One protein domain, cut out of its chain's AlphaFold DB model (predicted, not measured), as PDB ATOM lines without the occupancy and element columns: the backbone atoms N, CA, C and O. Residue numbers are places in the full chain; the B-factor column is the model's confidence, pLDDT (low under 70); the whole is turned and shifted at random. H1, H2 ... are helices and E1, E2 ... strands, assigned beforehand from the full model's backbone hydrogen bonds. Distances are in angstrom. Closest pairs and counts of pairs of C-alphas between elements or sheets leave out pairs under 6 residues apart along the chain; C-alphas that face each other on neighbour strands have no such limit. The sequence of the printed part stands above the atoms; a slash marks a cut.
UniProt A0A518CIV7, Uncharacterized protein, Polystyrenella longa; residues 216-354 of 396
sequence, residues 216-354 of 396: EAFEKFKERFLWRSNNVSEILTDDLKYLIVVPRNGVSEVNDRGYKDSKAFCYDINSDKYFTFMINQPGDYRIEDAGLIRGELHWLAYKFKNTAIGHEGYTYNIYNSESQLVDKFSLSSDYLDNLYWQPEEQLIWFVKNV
ATOM      1  N   GLU A 216      23.369  50.323  12.012       91.50
ATOM      2  CA  GLU A 216      22.118  49.921  11.357       91.50
ATOM      3  C   GLU A 216      22.373  49.157  10.042       91.50
ATOM      4  O   GLU A 216      21.638  48.228   9.709       91.50
ATOM      5  N   ALA A 217      23.418  49.522   9.288       90.00
ATOM      6  CA  ALA A 217      23.779  48.832   8.050       90.00
ATOM      7  C   ALA A 217      24.293  47.413   8.330       90.00
ATOM      8  O   ALA A 217      23.907  46.471   7.634       90.00
ATOM      9  N   PHE A 218      25.110  47.255   9.373       90.75
ATOM     10  CA  PHE A 218      25.587  45.950   9.807       90.75
ATOM     11  C   PHE A 218      24.453  45.075  10.345       90.75
ATOM     12  O   PHE A 218      24.368  43.904   9.986       90.75
ATOM     13  N   GLU A 219      23.540  45.624  11.148       88.38
ATOM     14  CA  GLU A 219      22.387  44.863  11.641       88.38
ATOM     15  C   GLU A 219      21.474  44.415  10.488       88.38
ATOM     16  O   GLU A 219      21.078  43.252  10.449       88.38
ATOM     17  N   LYS A 220      21.250  45.261   9.469       85.50
ATOM     18  CA  LYS A 220      20.548  44.852   8.236       85.50
ATOM     19  C   LYS A 220      21.251  43.702   7.519       85.50
ATOM     20  O   LYS A 220      20.585  42.778   7.062       85.50
ATOM     21  N   PHE A 221      22.579  43.739   7.404       86.88
ATOM     22  CA  PHE A 221      23.356  42.638   6.826       86.88
ATOM     23  C   PHE A 221      23.232  41.355   7.664       86.88
ATOM     24  O   PHE A 221      22.949  40.276   7.139       86.88
ATOM     25  N   LYS A 222      23.376  41.479   8.983       84.31
ATOM     26  CA  LYS A 222      23.290  40.387   9.953       84.31
ATOM     27  C   LYS A 222      21.914  39.723   9.971       84.31
ATOM     28  O   LYS A 222      21.843  38.503  10.069       84.31
ATOM     29  N   GLU A 223      20.824  40.469   9.814       78.69
ATOM     30  CA  GLU A 223      19.481  39.895   9.660       78.69
ATOM     31  C   GLU A 223      19.385  38.973   8.434       78.69
ATOM     32  O   GLU A 223      18.784  37.898   8.513       78.69
ATOM     33  N   ARG A 224      20.031  39.340   7.316       72.50
ATOM     34  CA  ARG A 224      20.102  38.488   6.111       72.50
ATOM     35  C   ARG A 224      20.945  37.237   6.342       72.50
ATOM     36  O   ARG A 224      20.590  36.168   5.852       72.50
ATOM     37  N   PHE A 225      22.021  37.369   7.114       66.25
ATOM     38  CA  PHE A 225      22.924  36.280   7.484       66.25
ATOM     39  C   PHE A 225      22.260  35.260   8.433       66.25
ATOM     40  O   PHE A 225      22.243  34.054   8.182       66.25
ATOM     41  N   LEU A 226      21.664  35.736   9.529       61.62
ATOM     42  CA  LEU A 226      21.249  34.895  10.654       61.62
ATOM     43  C   LEU A 226      19.970  34.093  10.404       61.62
ATOM     44  O   LEU A 226      19.766  33.061  11.045       61.62
ATOM     45  N   TRP A 227      19.104  34.511   9.478       51.22
ATOM     46  CA  TRP A 227      17.810  33.846   9.309       51.22
ATOM     47  C   TRP A 227      17.884  32.513   8.543       51.22
ATOM     48  O   TRP A 227      16.892  31.784   8.492       51.22
ATOM     49  N   ARG A 228      19.023  32.181   7.907       55.31
ATOM     50  CA  ARG A 228      19.102  31.093   6.904       55.31
ATOM     51  C   ARG A 228      20.445  30.369   6.833       55.31
ATOM     52  O   ARG A 228      20.785  29.857   5.771       55.31
ATOM     53  N   SER A 229      21.180  30.272   7.941       54.75
ATOM     54  CA  SER A 229      22.585  29.818   7.952       54.75
ATOM     55  C   SER A 229      22.877  28.472   7.258       54.75
ATOM     56  O   SER A 229      24.029  28.184   6.972       54.75
ATOM     57  N   ASN A 230      21.894  27.607   6.982       57.75
ATOM     58  CA  ASN A 230      22.116  26.350   6.242       57.75
ATOM     59  C   ASN A 230      21.986  26.480   4.711       57.75
ATOM     60  O   ASN A 230      22.286  25.530   3.998       57.75
ATOM     61  N   ASN A 231      21.528  27.624   4.202       67.25
ATOM     62  CA  ASN A 231      21.232  27.849   2.785       67.25
ATOM     63  C   ASN A 231      21.921  29.114   2.261       67.25
ATOM     64  O   ASN A 231      21.362  29.834   1.437       67.25
ATOM     65  N   VAL A 232      23.106  29.427   2.770       72.44
ATOM     66  CA  VAL A 232      23.911  30.553   2.301       72.44
ATOM     67  C   VAL A 232      25.360  30.107   2.129       72.44
ATOM     68  O   VAL A 232      25.825  29.216   2.833       72.44
ATOM     69  N   SER A 233      26.050  30.700   1.160       77.00
ATOM     70  CA  SER A 233      27.506  30.742   1.091       77.00
ATOM     71  C   SER A 233      27.965  32.012   1.789       77.00
ATOM     72  O   SER A 233      27.403  33.080   1.543       77.00
ATOM     73  N   GLU A 234      28.984  31.901   2.622       81.62
ATOM     74  CA  GLU A 234      29.523  33.006   3.410       81.62
ATOM     75  C   GLU A 234      30.969  33.230   2.969       81.62
ATOM     76  O   GLU A 234      31.727  32.271   2.838       81.62
ATOM     77  N   ILE A 235      31.335  34.474   2.667       87.00
ATOM     78  CA  ILE A 235      32.652  34.812   2.117       87.00
ATOM     79  C   ILE A 235      33.201  36.029   2.863       87.00
ATOM     80  O   ILE A 235      32.529  37.054   2.986       87.00
ATOM     81  N   LEU A 236      34.444  35.913   3.329       89.69
ATOM     82  CA  LEU A 236      35.265  37.015   3.824       89.69
ATOM     83  C   LEU A 236      36.394  37.255   2.815       89.69
ATOM     84  O   LEU A 236      37.155  36.333   2.514       89.69
ATOM     85  N   THR A 237      36.508  38.475   2.284       91.50
ATOM     86  CA  THR A 237      37.605  38.811   1.364       91.50
ATOM     87  C   THR A 237      38.932  38.930   2.111       91.50
ATOM     88  O   THR A 237      38.976  39.384   3.253       91.50
ATOM     89  N   ASP A 238      40.031  38.528   1.468       86.69
ATOM     90  CA  ASP A 238      41.359  38.474   2.101       86.69
ATOM     91  C   ASP A 238      41.931  39.855   2.469       86.69
ATOM     92  O   ASP A 238      42.783  39.954   3.349       86.69
ATOM     93  N   ASP A 239      41.447  40.927   1.836       90.19
ATOM     94  CA  ASP A 239      41.778  42.315   2.187       90.19
ATOM     95  C   ASP A 239      40.967  42.854   3.379       90.19
ATOM     96  O   ASP A 239      41.126  44.013   3.762       90.19
ATOM     97  N   LEU A 240      40.076  42.027   3.943       92.62
ATOM     98  CA  LEU A 240      39.188  42.352   5.058       92.62
ATOM     99  C   LEU A 240      38.216  43.504   4.779       92.62
ATOM    100  O   LEU A 240      37.709  44.127   5.712       92.62
ATOM    101  N   LYS A 241      37.943  43.805   3.506       93.25
ATOM    102  CA  LYS A 241      37.050  44.898   3.115       93.25
ATOM    103  C   LYS A 241      35.590  44.479   3.050       93.25
ATOM    104  O   LYS A 241      34.726  45.311   3.318       93.25
ATOM    105  N   TYR A 242      35.303  43.220   2.712       94.00
ATOM    106  CA  TYR A 242      33.938  42.760   2.477       94.00
ATOM    107  C   TYR A 242      33.580  41.494   3.257       94.00
ATOM    108  O   TYR A 242      34.308  40.500   3.244       94.00
ATOM    109  N   LEU A 243      32.387  41.520   3.856       92.62
ATOM    110  CA  LEU A 243      31.631  40.331   4.253       92.62
ATOM    111  C   LEU A 243      30.506  40.120   3.244       92.62
ATOM    112  O   LEU A 243      29.744  41.045   2.951       92.62
ATOM    113  N   ILE A 244      30.403  38.915   2.699       91.12
ATOM    114  CA  ILE A 244      29.495  38.605   1.597       91.12
ATOM    115  C   ILE A 244      28.666  37.371   1.942       91.12
ATOM    116  O   ILE A 244      29.178  36.371   2.443       91.12
ATOM    117  N   VAL A 245      27.372  37.445   1.636       87.50
ATOM    118  CA  VAL A 245      26.414  36.347   1.781       87.50
ATOM    119  C   VAL A 245      25.745  36.088   0.446       87.50
ATOM    120  O   VAL A 245      25.097  36.970  -0.120       87.50
ATOM    121  N   VAL A 246      25.853  34.855  -0.033       84.38
ATOM    122  CA  VAL A 246      25.206  34.390  -1.260       84.38
ATOM    123  C   VAL A 246      24.121  33.379  -0.887       84.38
ATOM    124  O   VAL A 246      24.451  32.298  -0.402       84.38
ATOM    125  N   PRO A 247      22.826  33.671  -1.070       77.12
ATOM    126  CA  PRO A 247      21.777  32.677  -0.864       77.12
ATOM    127  C   PRO A 247      21.949  31.473  -1.805       77.12
ATOM    128  O   PRO A 247      22.215  31.628  -2.993       77.12
ATOM    129  N   ARG A 248      21.769  30.265  -1.262       70.69
ATOM    130  CA  ARG A 248      21.736  28.986  -1.984       70.69
ATOM    131  C   ARG A 248      20.305  28.438  -2.006       70.69
ATOM    132  O   ARG A 248      19.543  28.650  -1.065       70.69
ATOM    133  N   ASN A 249      19.953  27.664  -3.030       58.06
ATOM    134  CA  ASN A 249      18.706  26.887  -3.101       58.06
ATOM    135  C   ASN A 249      17.420  27.727  -3.040       58.06
ATOM    136  O   ASN A 249      16.469  27.379  -2.335       58.06
ATOM    137  N   GLY A 250      17.363  28.835  -3.782       49.12
ATOM    138  CA  GLY A 250      16.087  29.494  -4.055       49.12
ATOM    139  C   GLY A 250      15.354  30.015  -2.816       49.12
ATOM    140  O   GLY A 250      14.124  30.121  -2.854       49.12
ATOM    141  N   VAL A 251      16.056  30.359  -1.722       44.72
ATOM    142  CA  VAL A 251      15.387  30.811  -0.496       44.72
ATOM    143  C   VAL A 251      14.705  32.164  -0.699       44.72
ATOM    144  O   VAL A 251      15.267  33.240  -0.540       44.72
ATOM    145  N   SER A 252      13.455  32.104  -1.138       40.72
ATOM    146  CA  SER A 252      12.273  32.637  -0.474       40.72
ATOM    147  C   SER A 252      12.323  33.961   0.306       40.72
ATOM    148  O   SER A 252      11.616  34.022   1.302       40.72
ATOM    149  N   GLU A 253      13.108  35.002   0.022       42.62
ATOM    150  CA  GLU A 253      12.657  36.339   0.436       42.62
ATOM    151  C   GLU A 253      11.403  36.693  -0.361       42.62
ATOM    152  O   GLU A 253      11.422  36.674  -1.594       42.62
ATOM    153  N   VAL A 254      10.312  36.864   0.382       40.78
ATOM    154  CA  VAL A 254       9.101  37.623   0.074       40.78
ATOM    155  C   VAL A 254       9.032  38.150  -1.371       40.78
ATOM    156  O   VAL A 254       9.720  39.092  -1.737       40.78
ATOM    157  N   ASN A 255       8.148  37.549  -2.170       39.16
ATOM    158  CA  ASN A 255       7.491  38.109  -3.362       39.16
ATOM    159  C   ASN A 255       8.304  38.596  -4.581       39.16
ATOM    160  O   ASN A 255       7.674  38.847  -5.609       39.16
ATOM    161  N   ASP A 256       9.636  38.634  -4.571       41.09
ATOM    162  CA  ASP A 256      10.390  39.031  -5.770       41.09
ATOM    163  C   ASP A 256      10.668  37.845  -6.708       41.09
ATOM    164  O   ASP A 256      11.411  36.907  -6.394       41.09
ATOM    165  N   ARG A 257      10.035  37.899  -7.886       34.22
ATOM    166  CA  ARG A 257      10.144  36.937  -8.992       34.22
ATOM    167  C   ARG A 257      11.483  37.090  -9.724       34.22
ATOM    168  O   ARG A 257      11.572  37.785 -10.730       34.22
ATOM    169  N   GLY A 258      12.507  36.404  -9.234       39.62
ATOM    170  CA  GLY A 258      13.757  36.120  -9.943       39.62
ATOM    171  C   GLY A 258      14.459  34.950  -9.259       39.62
ATOM    172  O   GLY A 258      14.399  34.852  -8.032       39.62
ATOM    173  N   TYR A 259      15.066  34.038 -10.023       50.03
ATOM    174  CA  TYR A 259      15.874  32.956  -9.453       50.03
ATOM    175  C   TYR A 259      16.995  33.569  -8.600       50.03
ATOM    176  O   TYR A 259      17.689  34.489  -9.026       50.03
ATOM    177  N   LYS A 260      17.077  33.138  -7.339       55.72
ATOM    178  CA  LYS A 260      17.699  33.892  -6.235       55.72
ATOM    179  C   LYS A 260      19.209  33.694  -6.099       55.72
ATOM    180  O   LYS A 260      19.823  34.400  -5.309       55.72
ATOM    181  N   ASP A 261      19.790  32.800  -6.888       64.38
ATOM    182  CA  ASP A 261      21.188  32.377  -6.750       64.38
ATOM    183  C   ASP A 261      22.167  33.302  -7.521       64.38
ATOM    184  O   ASP A 261      23.383  33.144  -7.443       64.38
ATOM    185  N   SER A 262      21.647  34.315  -8.229       77.62
ATOM    186  CA  SER A 262      22.407  35.344  -8.960       77.62
ATOM    187  C   SER A 262      22.610  36.647  -8.173       77.62
ATOM    188  O   SER A 262      23.035  37.658  -8.742       77.62
ATOM    189  N   LYS A 263      22.267  36.647  -6.879       86.12
ATOM    190  CA  LYS A 263      22.339  37.804  -5.979       86.12
ATOM    191  C   LYS A 263      23.333  37.549  -4.852       86.12
ATOM    192  O   LYS A 263      23.431  36.430  -4.365       86.12
ATOM    193  N   ALA A 264      24.006  38.598  -4.396       89.19
ATOM    194  CA  ALA A 264      24.861  38.561  -3.216       89.19
ATOM    195  C   ALA A 264      24.639  39.805  -2.350       89.19
ATOM    196  O   ALA A 264      24.515  40.922  -2.857       89.19
ATOM    197  N   PHE A 265      24.590  39.611  -1.038       90.00
ATOM    198  CA  PHE A 265      24.475  40.679  -0.053       90.00
ATOM    199  C   PHE A 265      25.858  41.002   0.488       90.00
ATOM    200  O   PHE A 265      26.557  40.108   0.958       90.00
ATOM    201  N   CYS A 266      26.248  42.268   0.407       92.69
ATOM    202  CA  CYS A 266      27.608  42.706   0.676       92.69
ATOM    203  C   CYS A 266      27.600  43.757   1.778       92.69
ATOM    204  O   CYS A 266      26.842  44.728   1.714       92.69
ATOM    205  N   TYR A 267      28.477  43.583   2.753       94.19
ATOM    206  CA  TYR A 267      28.786  44.587   3.753       94.19
ATOM    207  C   TYR A 267      30.234  45.040   3.570       94.19
ATOM    208  O   TYR A 267      31.162  44.242   3.696       94.19
ATOM    209  N   ASP A 268      30.408  46.314   3.223       94.25
ATOM    210  CA  ASP A 268      31.700  46.988   3.137       94.25
ATOM    211  C   ASP A 268      32.088  47.465   4.540       94.25
ATOM    212  O   ASP A 268      31.481  48.387   5.091       94.25
ATOM    213  N   ILE A 269      33.092  46.803   5.112       94.06
ATOM    214  CA  ILE A 269      33.525  46.984   6.498       94.06
ATOM    215  C   ILE A 269      34.079  48.394   6.727       94.06
ATOM    216  O   ILE A 269      33.826  49.001   7.764       94.06
ATOM    217  N   ASN A 270      34.817  48.933   5.754       92.06
ATOM    218  CA  ASN A 270      35.514  50.210   5.901       92.06
ATOM    219  C   ASN A 270      34.560  51.399   5.831       92.06
ATOM    220  O   ASN A 270      34.719  52.378   6.557       92.06
ATOM    221  N   SER A 271      33.594  51.335   4.918       93.31
ATOM    222  CA  SER A 271      32.614  52.405   4.736       93.31
ATOM    223  C   SER A 271      31.354  52.229   5.579       93.31
ATOM    224  O   SER A 271      30.529  53.143   5.589       93.31
ATOM    225  N   ASP A 272      31.215  51.092   6.270       92.69
ATOM    226  CA  ASP A 272      30.033  50.710   7.043       92.69
ATOM    227  C   ASP A 272      28.750  50.785   6.197       92.69
ATOM    228  O   ASP A 272      27.714  51.332   6.584       92.69
ATOM    229  N   LYS A 273      28.848  50.275   4.963       93.06
ATOM    230  CA  LYS A 273      27.764  50.310   3.979       93.06
ATOM    231  C   LYS A 273      27.345  48.918   3.572       93.06
ATOM    232  O   LYS A 273      28.150  48.017   3.372       93.06
ATOM    233  N   TYR A 274      26.047  48.797   3.360       89.06
ATOM    234  CA  TYR A 274      25.416  47.603   2.840       89.06
ATOM    235  C   TYR A 274      24.951  47.838   1.402       89.06
ATOM    236  O   TYR A 274      24.335  48.865   1.106       89.06
ATOM    237  N   PHE A 275      25.212  46.876   0.521       90.88
ATOM    238  CA  PHE A 275      24.707  46.877  -0.849       90.88
ATOM    239  C   PHE A 275      24.411  45.457  -1.339       90.88
ATOM    240  O   PHE A 275      24.862  44.465  -0.768       90.88
ATOM    241  N   THR A 276      23.649  45.365  -2.427       90.19
ATOM    242  CA  THR A 276      23.308  44.092  -3.069       90.19
ATOM    243  C   THR A 276      23.906  44.061  -4.464       90.19
ATOM    244  O   THR A 276      23.640  44.952  -5.270       90.19
ATOM    245  N   PHE A 277      24.676  43.020  -4.760       91.56
ATOM    246  CA  PHE A 277      25.106  42.696  -6.112       91.56
ATOM    247  C   PHE A 277      24.093  41.757  -6.775       91.56
ATOM    248  O   PHE A 277      23.524  40.877  -6.125       91.56
ATOM    249  N   MET A 278      23.869  41.941  -8.074       90.31
ATOM    250  CA  MET A 278      23.023  41.070  -8.883       90.31
ATOM    251  C   MET A 278      23.614  40.935 -10.284       90.31
ATOM    252  O   MET A 278      24.008  41.931 -10.899       90.31
ATOM    253  N   ILE A 279      23.649  39.710 -10.803       89.00
ATOM    254  CA  ILE A 279      24.019  39.456 -12.197       89.00
ATOM    255  C   ILE A 279      22.861  39.912 -13.095       89.00
ATOM    256  O   ILE A 279      21.786  39.319 -13.080       89.00
ATOM    257  N   ASN A 280      23.082  40.957 -13.896       84.88
ATOM    258  CA  ASN A 280      22.066  41.596 -14.745       84.88
ATOM    259  C   ASN A 280      21.999  40.991 -16.161       84.88
ATOM    260  O   ASN A 280      21.523  41.627 -17.100       84.88
ATOM    261  N   GLN A 281      22.508  39.771 -16.335       82.31
ATOM    262  CA  GLN A 281      22.562  39.085 -17.623       82.31
ATOM    263  C   GLN A 281      21.401  38.097 -17.787       82.31
ATOM    264  O   GLN A 281      20.988  37.472 -16.811       82.31
ATOM    265  N   PRO A 282      20.914  37.863 -19.021       79.88
ATOM    266  CA  PRO A 282      19.932  36.819 -19.280       79.88
ATOM    267  C   PRO A 282      20.464  35.414 -18.948       79.88
ATOM    268  O   PRO A 282      21.542  35.002 -19.403       79.88
ATOM    269  N   GLY A 283      19.651  34.648 -18.224       75.75
ATOM    270  CA  GLY A 283      19.899  33.250 -17.878       75.75
ATOM    271  C   GLY A 283      20.004  33.006 -16.377       75.75
ATOM    272  O   GLY A 283      20.053  33.940 -15.580       75.75
ATOM    273  N   ASP A 284      20.054  31.726 -16.022       76.31
ATOM    274  CA  ASP A 284      20.147  31.291 -14.634       76.31
ATOM    275  C   ASP A 284      21.617  31.142 -14.244       76.31
ATOM    276  O   ASP A 284      22.323  30.253 -14.733       76.31
ATOM    277  N   TYR A 285      22.072  32.050 -13.383       82.88
ATOM    278  CA  TYR A 285      23.422  32.061 -12.833       82.88
ATOM    279  C   TYR A 285      23.388  31.754 -11.346       82.88
ATOM    280  O   TYR A 285      22.487  32.203 -10.635       82.88
ATOM    281  N   ARG A 286      24.419  31.055 -10.883       84.06
ATOM    282  CA  ARG A 286      24.711  30.881  -9.468       84.06
ATOM    283  C   ARG A 286      26.079  31.457  -9.149       84.06
ATOM    284  O   ARG A 286      27.066  31.038  -9.747       84.06
ATOM    285  N   ILE A 287      26.121  32.411  -8.221       87.88
ATOM    286  CA  ILE A 287      27.376  32.921  -7.660       87.88
ATOM    287  C   ILE A 287      27.977  31.816  -6.787       87.88
ATOM    288  O   ILE A 287      27.324  31.303  -5.880       87.88
ATOM    289  N   GLU A 288      29.211  31.439  -7.097       84.88
ATOM    290  CA  GLU A 288      29.950  30.370  -6.422       84.88
ATOM    291  C   GLU A 288      31.022  30.933  -5.486       84.88
ATOM    292  O   GLU A 288      31.270  30.376  -4.418       84.88
ATOM    293  N   ASP A 289      31.649  32.047  -5.872       88.31
ATOM    294  CA  ASP A 289      32.684  32.703  -5.077       88.31
ATOM    295  C   ASP A 289      32.807  34.203  -5.430       88.31
ATOM    296  O   ASP A 289      32.281  34.672  -6.444       88.31
ATOM    297  N   ALA A 290      33.496  34.969  -4.586       91.62
ATOM    298  CA  ALA A 290      33.750  36.396  -4.743       91.62
ATOM    299  C   ALA A 290      35.165  36.744  -4.268       91.62
ATOM    300  O   ALA A 290      35.598  36.339  -3.190       91.62
ATOM    301  N   GLY A 291      35.909  37.502  -5.063       90.69
ATOM    302  CA  GLY A 291      37.325  37.759  -4.834       90.69
ATOM    303  C   GLY A 291      37.757  39.107  -5.380       90.69
ATOM    304  O   GLY A 291      37.040  39.724  -6.159       90.69
ATOM    305  N   LEU A 292      38.923  39.585  -4.961       89.12
ATOM    306  CA  LEU A 292      39.454  40.855  -5.443       89.12
ATOM    307  C   LEU A 292      40.451  40.609  -6.561       89.12
ATOM    308  O   LEU A 292      41.330  39.762  -6.444       89.12
ATOM    309  N   ILE A 293      40.318  41.375  -7.636       88.88
ATOM    310  CA  ILE A 293      41.289  41.423  -8.724       88.88
ATOM    311  C   ILE A 293      41.724  42.876  -8.823       88.88
ATOM    312  O   ILE A 293      40.908  43.747  -9.112       88.88
ATOM    313  N   ARG A 294      43.005  43.149  -8.541       87.38
ATOM    314  CA  ARG A 294      43.572  44.513  -8.558       87.38
ATOM    315  C   ARG A 294      42.801  45.496  -7.656       87.38
ATOM    316  O   ARG A 294      42.645  46.663  -7.998       87.38
ATOM    317  N   GLY A 295      42.314  45.017  -6.509       86.44
ATOM    318  CA  GLY A 295      41.558  45.815  -5.531       86.44
ATOM    319  C   GLY A 295      40.068  46.004  -5.844       86.44
ATOM    320  O   GLY A 295      39.357  46.634  -5.058       86.44
ATOM    321  N   GLU A 296      39.570  45.445  -6.949       90.56
ATOM    322  CA  GLU A 296      38.159  45.505  -7.333       90.56
ATOM    323  C   GLU A 296      37.454  44.173  -7.086       90.56
ATOM    324  O   GLU A 296      37.982  43.105  -7.403       90.56
ATOM    325  N   LEU A 297      36.244  44.234  -6.527       92.94
ATOM    326  CA  LEU A 297      35.453  43.046  -6.223       92.94
ATOM    327  C   LEU A 297      34.920  42.412  -7.512       92.94
ATOM    328  O   LEU A 297      34.228  43.060  -8.299       92.94
ATOM    329  N   HIS A 298      35.234  41.137  -7.687       94.81
ATOM    330  CA  HIS A 298      34.825  40.295  -8.795       94.81
ATOM    331  C   HIS A 298      34.072  39.066  -8.287       94.81
ATOM    332  O   HIS A 298      34.271  38.597  -7.165       94.81
ATOM    333  N   TRP A 299      33.218  38.527  -9.145       94.25
ATOM    334  CA  TRP A 299      32.269  37.469  -8.832       94.25
ATOM    335  C   TRP A 299      32.473  36.307  -9.779       94.25
ATOM    336  O   TRP A 299      32.340  36.477 -10.989       94.25
ATOM    337  N   LEU A 300      32.741  35.127  -9.235       92.38
ATOM    338  CA  LEU A 300      32.731  33.891  -9.994       92.38
ATOM    339  C   LEU A 300      31.328  33.296  -9.927       92.38
ATOM    340  O   LEU A 300      30.821  32.980  -8.849       92.38
ATOM    341  N   ALA A 301      30.700  33.131 -11.084       90.50
ATOM    342  CA  ALA A 301      29.381  32.534 -11.188       90.50
ATOM    343  C   ALA A 301      29.335  31.533 -12.333       90.50
ATOM    344  O   ALA A 301      29.922  31.770 -13.384       90.50
ATOM    345  N   TYR A 302      28.598  30.441 -12.176       86.31
ATOM    346  CA  TYR A 302      28.355  29.518 -13.278       86.31
ATOM    347  C   TYR A 302      26.925  29.626 -13.784       86.31
ATOM    348  O   TYR A 302      25.991  29.944 -13.045       86.31
ATOM    349  N   LYS A 303      26.761  29.371 -15.079       81.50
ATOM    350  CA  LYS A 303      25.467  29.324 -15.748       81.50
ATOM    351  C   LYS A 303      24.966  27.889 -15.798       81.50
ATOM    352  O   LYS A 303      25.675  27.012 -16.293       81.50
ATOM    353  N   PHE A 304      23.725  27.659 -15.379       68.25
ATOM    354  CA  PHE A 304      23.085  26.365 -15.589       68.25
ATOM    355  C   PHE A 304      22.814  26.168 -17.084       68.25
ATOM    356  O   PHE A 304      22.035  26.904 -17.699       68.25
ATOM    357  N   LYS A 305      23.452  25.163 -17.688       60.88
ATOM    358  CA  LYS A 305      23.028  24.654 -18.990       60.88
ATOM    359  C   LYS A 305      21.892  23.669 -18.765       60.88
ATOM    360  O   LYS A 305      22.101  22.541 -18.338       60.88
ATOM    361  N   ASN A 306      20.674  24.111 -19.046       51.00
ATOM    362  CA  ASN A 306      19.507  23.242 -19.044       51.00
ATOM    363  C   ASN A 306      19.474  22.482 -20.380       51.00
ATOM    364  O   ASN A 306      18.744  22.854 -21.298       51.00
ATOM    365  N   THR A 307      20.345  21.488 -20.555       47.69
ATOM    366  CA  THR A 307      20.309  20.631 -21.743       47.69
ATOM    367  C   THR A 307      19.477  19.391 -21.441       47.69
ATOM    368  O   THR A 307      19.792  18.588 -20.571       47.69
ATOM    369  N   ALA A 308      18.379  19.231 -22.184       45.75
ATOM    370  CA  ALA A 308      17.463  18.089 -22.098       45.75
ATOM    371  C   ALA A 308      18.097  16.746 -22.534       45.75
ATOM    372  O   ALA A 308      17.412  15.727 -22.596       45.75
ATOM    373  N   ILE A 309      19.386  16.743 -22.873       43.84
ATOM    374  CA  ILE A 309      20.144  15.599 -23.367       43.84
ATOM    375  C   ILE A 309      21.482  15.655 -22.629       43.84
ATOM    376  O   ILE A 309      22.171  16.671 -22.676       43.84
ATOM    377  N   GLY A 310      21.749  14.608 -21.849       46.91
ATOM    378  CA  GLY A 310      22.757  14.585 -20.795       46.91
ATOM    379  C   GLY A 310      24.166  14.992 -21.223       46.91
ATOM    380  O   GLY A 310      24.583  14.768 -22.355       46.91
ATOM    381  N   HIS A 311      24.883  15.522 -20.230       49.38
ATOM    382  CA  HIS A 311      26.296  15.903 -20.231       49.38
ATOM    383  C   HIS A 311      26.655  17.101 -21.116       49.38
ATOM    384  O   HIS A 311      27.170  16.955 -22.218       49.38
ATOM    385  N   GLU A 312      26.495  18.313 -20.576       52.94
ATOM    386  CA  GLU A 312      27.243  19.471 -21.065       52.94
ATOM    387  C   GLU A 312      27.838  20.247 -19.891       52.94
ATOM    388  O   GLU A 312      27.126  20.605 -18.955       52.94
ATOM    389  N   GLY A 313      29.153  20.476 -19.948       61.41
ATOM    390  CA  GLY A 313      29.935  21.125 -18.897       61.41
ATOM    391  C   GLY A 313      29.431  22.506 -18.467       61.41
ATOM    392  O   GLY A 313      28.610  23.152 -19.124       61.41
ATOM    393  N   TYR A 314      29.966  22.972 -17.344       74.44
ATOM    394  CA  TYR A 314      29.574  24.221 -16.705       74.44
ATOM    395  C   TYR A 314      30.309  25.383 -17.346       74.44
ATOM    396  O   TYR A 314      31.534  25.385 -17.466       74.44
ATOM    397  N   THR A 315      29.554  26.395 -17.759       85.50
ATOM    398  CA  THR A 315      30.130  27.663 -18.197       85.50
ATOM    399  C   THR A 315      30.258  28.574 -16.989       85.50
ATOM    400  O   THR A 315      29.244  28.972 -16.413       85.50
ATOM    401  N   TYR A 316      31.490  28.911 -16.638       88.81
ATOM    402  CA  TYR A 316      31.811  29.855 -15.583       88.81
ATOM    403  C   TYR A 316      32.095  31.225 -16.183       88.81
ATOM    404  O   TYR A 316      32.724  31.354 -17.232       88.81
ATOM    405  N   ASN A 317      31.622  32.242 -15.485       92.50
ATOM    406  CA  ASN A 317      31.708  33.638 -15.844       92.50
ATOM    407  C   ASN A 317      32.293  34.406 -14.660       92.50
ATOM    408  O   ASN A 317      31.907  34.178 -13.511       92.50
ATOM    409  N   ILE A 318      33.172  35.355 -14.959       93.94
ATOM    410  CA  ILE A 318      33.680  36.317 -13.988       93.94
ATOM    411  C   ILE A 318      33.005  37.652 -14.263       93.94
ATOM    412  O   ILE A 318      33.056  38.149 -15.387       93.94
ATOM    413  N   TYR A 319      32.376  38.230 -13.247       95.12
ATOM    414  CA  TYR A 319      31.750  39.548 -13.320       95.12
ATOM    415  C   TYR A 319      32.486  40.548 -12.438       95.12
ATOM    416  O   TYR A 319      32.951  40.184 -11.363       95.12
ATOM    417  N   ASN A 320      32.559  41.809 -12.853       94.69
ATOM    418  CA  ASN A 320      33.011  42.888 -11.972       94.69
ATOM    419  C   ASN A 320      31.870  43.386 -11.063       94.69
ATOM    420  O   ASN A 320      30.727  42.923 -11.142       94.69
ATOM    421  N   SER A 321      32.173  44.358 -10.205       91.50
ATOM    422  CA  SER A 321      31.215  44.999  -9.295       91.50
ATOM    423  C   SER A 321      30.035  45.677 -10.006       91.50
ATOM    424  O   SER A 321      28.956  45.791  -9.423       91.50
ATOM    425  N   GLU A 322      30.202  46.064 -11.274       93.19
ATOM    426  CA  GLU A 322      29.170  46.665 -12.127       93.19
ATOM    427  C   GLU A 322      28.322  45.628 -12.885       93.19
ATOM    428  O   GLU A 322      27.484  45.996 -13.709       93.19
ATOM    429  N   SER A 323      28.494  44.329 -12.606       92.25
ATOM    430  CA  SER A 323      27.770  43.234 -13.275       92.25
ATOM    431  C   SER A 323      28.148  43.052 -14.756       92.25
ATOM    432  O   SER A 323      27.427  42.419 -15.536       92.25
ATOM    433  N   GLN A 324      29.294  43.594 -15.170       94.25
ATOM    434  CA  GLN A 324      29.842  43.403 -16.509       94.25
ATOM    435  C   GLN A 324      30.634  42.100 -16.554       94.25
ATOM    436  O   GLN A 324      31.381  41.785 -15.628       94.25
ATOM    437  N   LEU A 325      30.456  41.337 -17.633       93.56
ATOM    438  CA  LEU A 325      31.216  40.116 -17.874       93.56
ATOM    439  C   LEU A 325      32.670  40.488 -18.189       93.56
ATOM    440  O   LEU A 325      32.927  41.174 -19.175       93.56
ATOM    441  N   VAL A 326      33.589  40.019 -17.354       93.81
ATOM    442  CA  VAL A 326      35.035  40.213 -17.492       93.81
ATOM    443  C   VAL A 326      35.660  39.038 -18.229       93.81
ATOM    444  O   VAL A 326      36.449  39.243 -19.145       93.81
ATOM    445  N   ASP A 327      35.281  37.815 -17.856       93.00
ATOM    446  CA  ASP A 327      35.841  36.597 -18.436       93.00
ATOM    447  C   ASP A 327      34.815  35.460 -18.471       93.00
ATOM    448  O   ASP A 327      33.815  35.479 -17.744       93.00
ATOM    449  N   LYS A 328      35.058  34.468 -19.325       91.88
ATOM    450  CA  LYS A 328      34.210  33.301 -19.523       91.88
ATOM    451  C   LYS A 328      35.040  32.087 -19.920       91.88
ATOM    452  O   LYS A 328      35.698  32.084 -20.955       91.88
ATOM    453  N   PHE A 329      34.856  30.996 -19.190       88.88
ATOM    454  CA  PHE A 329      35.476  29.707 -19.479       88.88
ATOM    455  C   PHE A 329      34.479  28.564 -19.262       88.88
ATOM    456  O   PHE A 329      33.338  28.763 -18.841       88.88
ATOM    457  N   SER A 330      34.851  27.348 -19.654       84.94
ATOM    458  CA  SER A 330      34.011  26.163 -19.468       84.94
ATOM    459  C   SER A 330      34.821  25.036 -18.854       84.94
ATOM    460  O   SER A 330      35.930  24.767 -19.300       84.94
ATOM    461  N   LEU A 331      34.247  24.395 -17.843       76.62
ATOM    462  CA  LEU A 331      34.820  23.250 -17.145       76.62
ATOM    463  C   LEU A 331      33.948  22.012 -17.402       76.62
ATOM    464  O   LEU A 331      32.732  22.131 -17.592       76.62
ATOM    465  N   SER A 332      34.561  20.822 -17.427       72.38
ATOM    466  CA  SER A 332      33.818  19.551 -17.463       72.38
ATOM    467  C   SER A 332      32.869  19.450 -16.264       72.38
ATOM    468  O   SER A 332      33.113  20.041 -15.213       72.38
ATOM    469  N   SER A 333      31.793  18.671 -16.400       65.75
ATOM    470  CA  SER A 333      30.904  18.345 -15.276       65.75
ATOM    471  C   SER A 333      31.602  17.588 -14.148       65.75
ATOM    472  O   SER A 333      31.099  17.571 -13.032       65.75
ATOM    473  N   ASP A 334      32.767  17.003 -14.424       64.50
ATOM    474  CA  ASP A 334      33.562  16.254 -13.446       64.50
ATOM    475  C   ASP A 334      34.224  17.157 -12.384       64.50
ATOM    476  O   ASP A 334      34.868  16.652 -11.467       64.50
ATOM    477  N   TYR A 335      34.074  18.483 -12.510       61.81
ATOM    478  CA  TYR A 335      34.771  19.511 -11.721       61.81
ATOM    479  C   TYR A 335      33.830  20.370 -10.866       61.81
ATOM    480  O   TYR A 335      34.143  21.510 -10.528       61.81
ATOM    481  N   LEU A 336      32.638  19.849 -10.581       55.81
ATOM    482  CA  LEU A 336      31.561  20.593  -9.933       55.81
ATOM    483  C   LEU A 336      31.778  20.875  -8.456       55.81
ATOM    484  O   LEU A 336      31.419  21.949  -7.970       55.81
ATOM    485  N   ASP A 337      32.322  19.890  -7.757       55.44
ATOM    486  CA  ASP A 337      32.436  19.922  -6.317       55.44
ATOM    487  C   ASP A 337      33.862  20.350  -5.952       55.44
ATOM    488  O   ASP A 337      34.839  19.961  -6.591       55.44
ATOM    489  N   ASN A 338      33.987  21.191  -4.924       65.06
ATOM    490  CA  ASN A 338      35.274  21.586  -4.334       65.06
ATOM    491  C   ASN A 338      36.127  22.546  -5.176       65.06
ATOM    492  O   ASN A 338      37.349  22.419  -5.241       65.06
ATOM    493  N   LEU A 339      35.484  23.548  -5.781       76.81
ATOM    494  CA  LEU A 339      36.165  24.623  -6.500       76.81
ATOM    495  C   LEU A 339      36.761  25.667  -5.548       76.81
ATOM    496  O   LEU A 339      36.033  26.324  -4.801       76.81
ATOM    497  N   TYR A 340      38.059  25.915  -5.664       79.88
ATOM    498  CA  TYR A 340      38.787  26.976  -4.978       79.88
ATOM    499  C   TYR A 340      39.360  27.973  -5.994       79.88
ATOM    500  O   TYR A 340      40.216  27.633  -6.806       79.88
ATOM    501  N   TRP A 341      38.876  29.215  -5.980       85.38
ATOM    502  CA  TRP A 341      39.287  30.251  -6.932       85.38
ATOM    503  C   TRP A 341      40.334  31.182  -6.324       85.38
ATOM    504  O   TRP A 341      40.093  31.757  -5.270       85.38
ATOM    505  N   GLN A 342      41.461  31.387  -7.007       86.56
ATOM    506  CA  GLN A 342      42.479  32.387  -6.676       86.56
ATOM    507  C   GLN A 342      42.378  33.566  -7.660       86.56
ATOM    508  O   GLN A 342      42.917  33.505  -8.771       86.56
ATOM    509  N   PRO A 343      41.675  34.650  -7.290       86.06
ATOM    510  CA  PRO A 343      41.310  35.718  -8.219       86.06
ATOM    511  C   PRO A 343      42.518  36.495  -8.763       86.06
ATOM    512  O   PRO A 343      42.574  36.770  -9.960       86.06
ATOM    513  N   GLU A 344      43.502  36.818  -7.920       85.81
ATOM    514  CA  GLU A 344      44.677  37.609  -8.323       85.81
ATOM    515  C   GLU A 344      45.593  36.849  -9.292       85.81
ATOM    516  O   GLU A 344      46.097  37.409 -10.271       85.81
ATOM    517  N   GLU A 345      45.757  35.549  -9.055       86.12
ATOM    518  CA  GLU A 345      46.548  34.659  -9.906       86.12
ATOM    519  C   GLU A 345      45.772  34.215 -11.152       86.12
ATOM    520  O   GLU A 345      46.378  33.789 -12.133       86.12
ATOM    521  N   GLN A 346      44.446  34.408 -11.156       88.50
ATOM    522  CA  GLN A 346      43.525  33.920 -12.182       88.50
ATOM    523  C   GLN A 346      43.608  32.397 -12.350       88.50
ATOM    524  O   GLN A 346      43.577  31.869 -13.464       88.50
ATOM    525  N   LEU A 347      43.688  31.701 -11.216       88.31
ATOM    526  CA  LEU A 347      43.732  30.247 -11.131       88.31
ATOM    527  C   LEU A 347      42.483  29.711 -10.447       88.31
ATOM    528  O   LEU A 347      41.907  30.348  -9.566       88.31
ATOM    529  N   ILE A 348      42.079  28.513 -10.835       86.25
ATOM    530  CA  ILE A 348      41.029  27.749 -10.178       86.25
ATOM    531  C   ILE A 348      41.570  26.362  -9.888       86.25
ATOM    532  O   ILE A 348      42.130  25.716 -10.763       86.25
ATOM    533  N   TRP A 349      41.354  25.901  -8.669       82.44
ATOM    534  CA  TRP A 349      41.669  24.555  -8.232       82.44
ATOM    535  C   TRP A 349      40.378  23.781  -8.019       82.44
ATOM    536  O   TRP A 349      39.401  24.335  -7.518       82.44
ATOM    537  N   PHE A 350      40.365  22.510  -8.388       79.88
ATOM    538  CA  PHE A 350      39.258  21.609  -8.086       79.88
ATOM    539  C   PHE A 350      39.779  20.224  -7.750       79.88
ATOM    540  O   PHE A 350      40.791  19.775  -8.288       79.88
ATOM    541  N   VAL A 351      39.068  19.534  -6.862       70.44
ATOM    542  CA  VAL A 351      39.322  18.121  -6.589       70.44
ATOM    543  C   VAL A 351      38.467  17.297  -7.532       70.44
ATOM    544  O   VAL A 351      37.244  17.271  -7.427       70.44
ATOM    545  N   LYS A 352      39.125  16.633  -8.477       68.88
ATOM    546  CA  LYS A 352      38.508  15.653  -9.360       68.88
ATOM    547  C   LYS A 352      38.228  14.397  -8.538       68.88
ATOM    548  O   LYS A 352      39.094  13.945  -7.787       68.88
ATOM    549  N   ASN A 353      37.008  13.877  -8.672       55.91
ATOM    550  CA  ASN A 353      36.503  12.738  -7.907       55.91
ATOM    551  C   ASN A 353      37.551  11.640  -7.706       55.91
ATOM    552  O   ASN A 353      38.241  11.230  -8.640       55.91
ATOM    553  N   VAL A 354      37.603  11.150  -6.472       55.12
ATOM    554  CA  VAL A 354      38.411  10.010  -6.058       55.12
ATOM    555  C   VAL A 354      38.062   8.797  -6.920       55.12
ATOM    556  O   VAL A 354      36.929   8.309  -6.889       55.12
TER     557      VAL A 354
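This is residues 216 to 354 of the 396 residues of an uncharacterized protein of Polystyrenella longa (UniProt A0A518CIV7). Two four-stranded antiparallel sheets stand partly face to face as a sandwich, the first flat across its strands and the second curled, with E5 of the second sheet nearest to the first. Helix H1 covers the face of the first sheet that is turned away from the second, and a small hairpin, E9 and E10, comes near E5 through E9. The 139 printed residues hold, along the chain, H1 and then the ten strands E1 to E10, in sheets ordered E1 E2 E3 E4, E5 E6 E7 E8 and E9 E10, each antiparallel; the class is mostly strand. The whole is compact, with a radius of gyration of the C-alphas of 15.3 A and spans of 48 by 37 by 31 A.

E5, residues 285 to 293, E6, residues 296 to 303, E7, residues 314 to 320, and E8, residues 325 to 331, form a meander, each strand the antiparallel neighbour and hairpin partner of the one before. N 291 and O 298 are 2.9 A apart between E5 and E6, N 317 and O 301 2.7 A between E6 and E7, and N 329 and O 316 2.9 A between E7 and E8, within hydrogen-bond range. This sheet is strongly twisted, its C-alphas up to 6.6 A off their best plane, and E5 bends by 69 degrees at residue 288. E1, residues 232 to 236, E2, residues 242 to 247, E3, residues 263 to 268, and E4, residues 273 to 278, form a second meander of hairpins. Here N 233 and O 246 of E1 and E2 are 2.7 A apart, N 265 and O 245 of E3 and E2 2.8 A, and N 277 and O 264 of E4 and E3 2.8 A. The two sheets form a sandwich, two sheets face to face: the parts that face each other are 9.7 A apart centre to centre, with best planes 12 degrees apart. The closest C-alphas of E1 and E5 are those of Ile 235 and Ala 290, 7.1 A apart; those of E2 and E5 are Val 246 and Ile 287, 6.9 A. E4 and E5 are apart. H1, residues 216 to 226, is on the sheet E1 E2 E3 E4, which gives two layers, a helix on one face of a sheet. Its height over the sheet is 8.7 A; it lies over E3 and, only just, over E4, with 3 of its C-alphas. It runs slantwise to the strands, at 42 degrees to E3 on the local plane. The closest C-alphas of H1 and E4 are those of Ala 217 and Tyr 274, 5.6 A. In H1 every O i to N i+4 pair is within hydrogen-bond range. E9, residues 340 to 342, and E10, residues 347 to 352, form an antiparallel hairpin, with N 340 and O 349 2.8 A apart. The closest C-alphas of E9 and E5 are those of Trp 341 and Asp 289, 7.3 A, while E10 and E5 are apart.

H1 begins at C-alpha 216, (22.118, 49.921, 11.357), and is 15.1 A long. E6 is 22.2 A long, E5 20.6 A, E7 19.6 A and E8 17.3 A. E5 begins at C-alpha 285, (23.422, 32.061, -12.833). E4 is 16.5 A long, E2 16.1 A, E3 16.0 A and E1 13.2 A. E9 is 6.8 A long and E10 15.6 A, ending at C-alpha 352, (38.508, 15.653, -9.360).

The two C-alphas farthest apart are those of Glu 216 and Ile 309, 48.9 A. The printed part has no cut. The link from E2 to E3 is long, with 15 residues, 248 to 262. The mean pLDDT of the printed part is 77.7; under 70 are residues 225 to 231, 249 to 261, 304 to 313, 333 to 338 and 352 to 354.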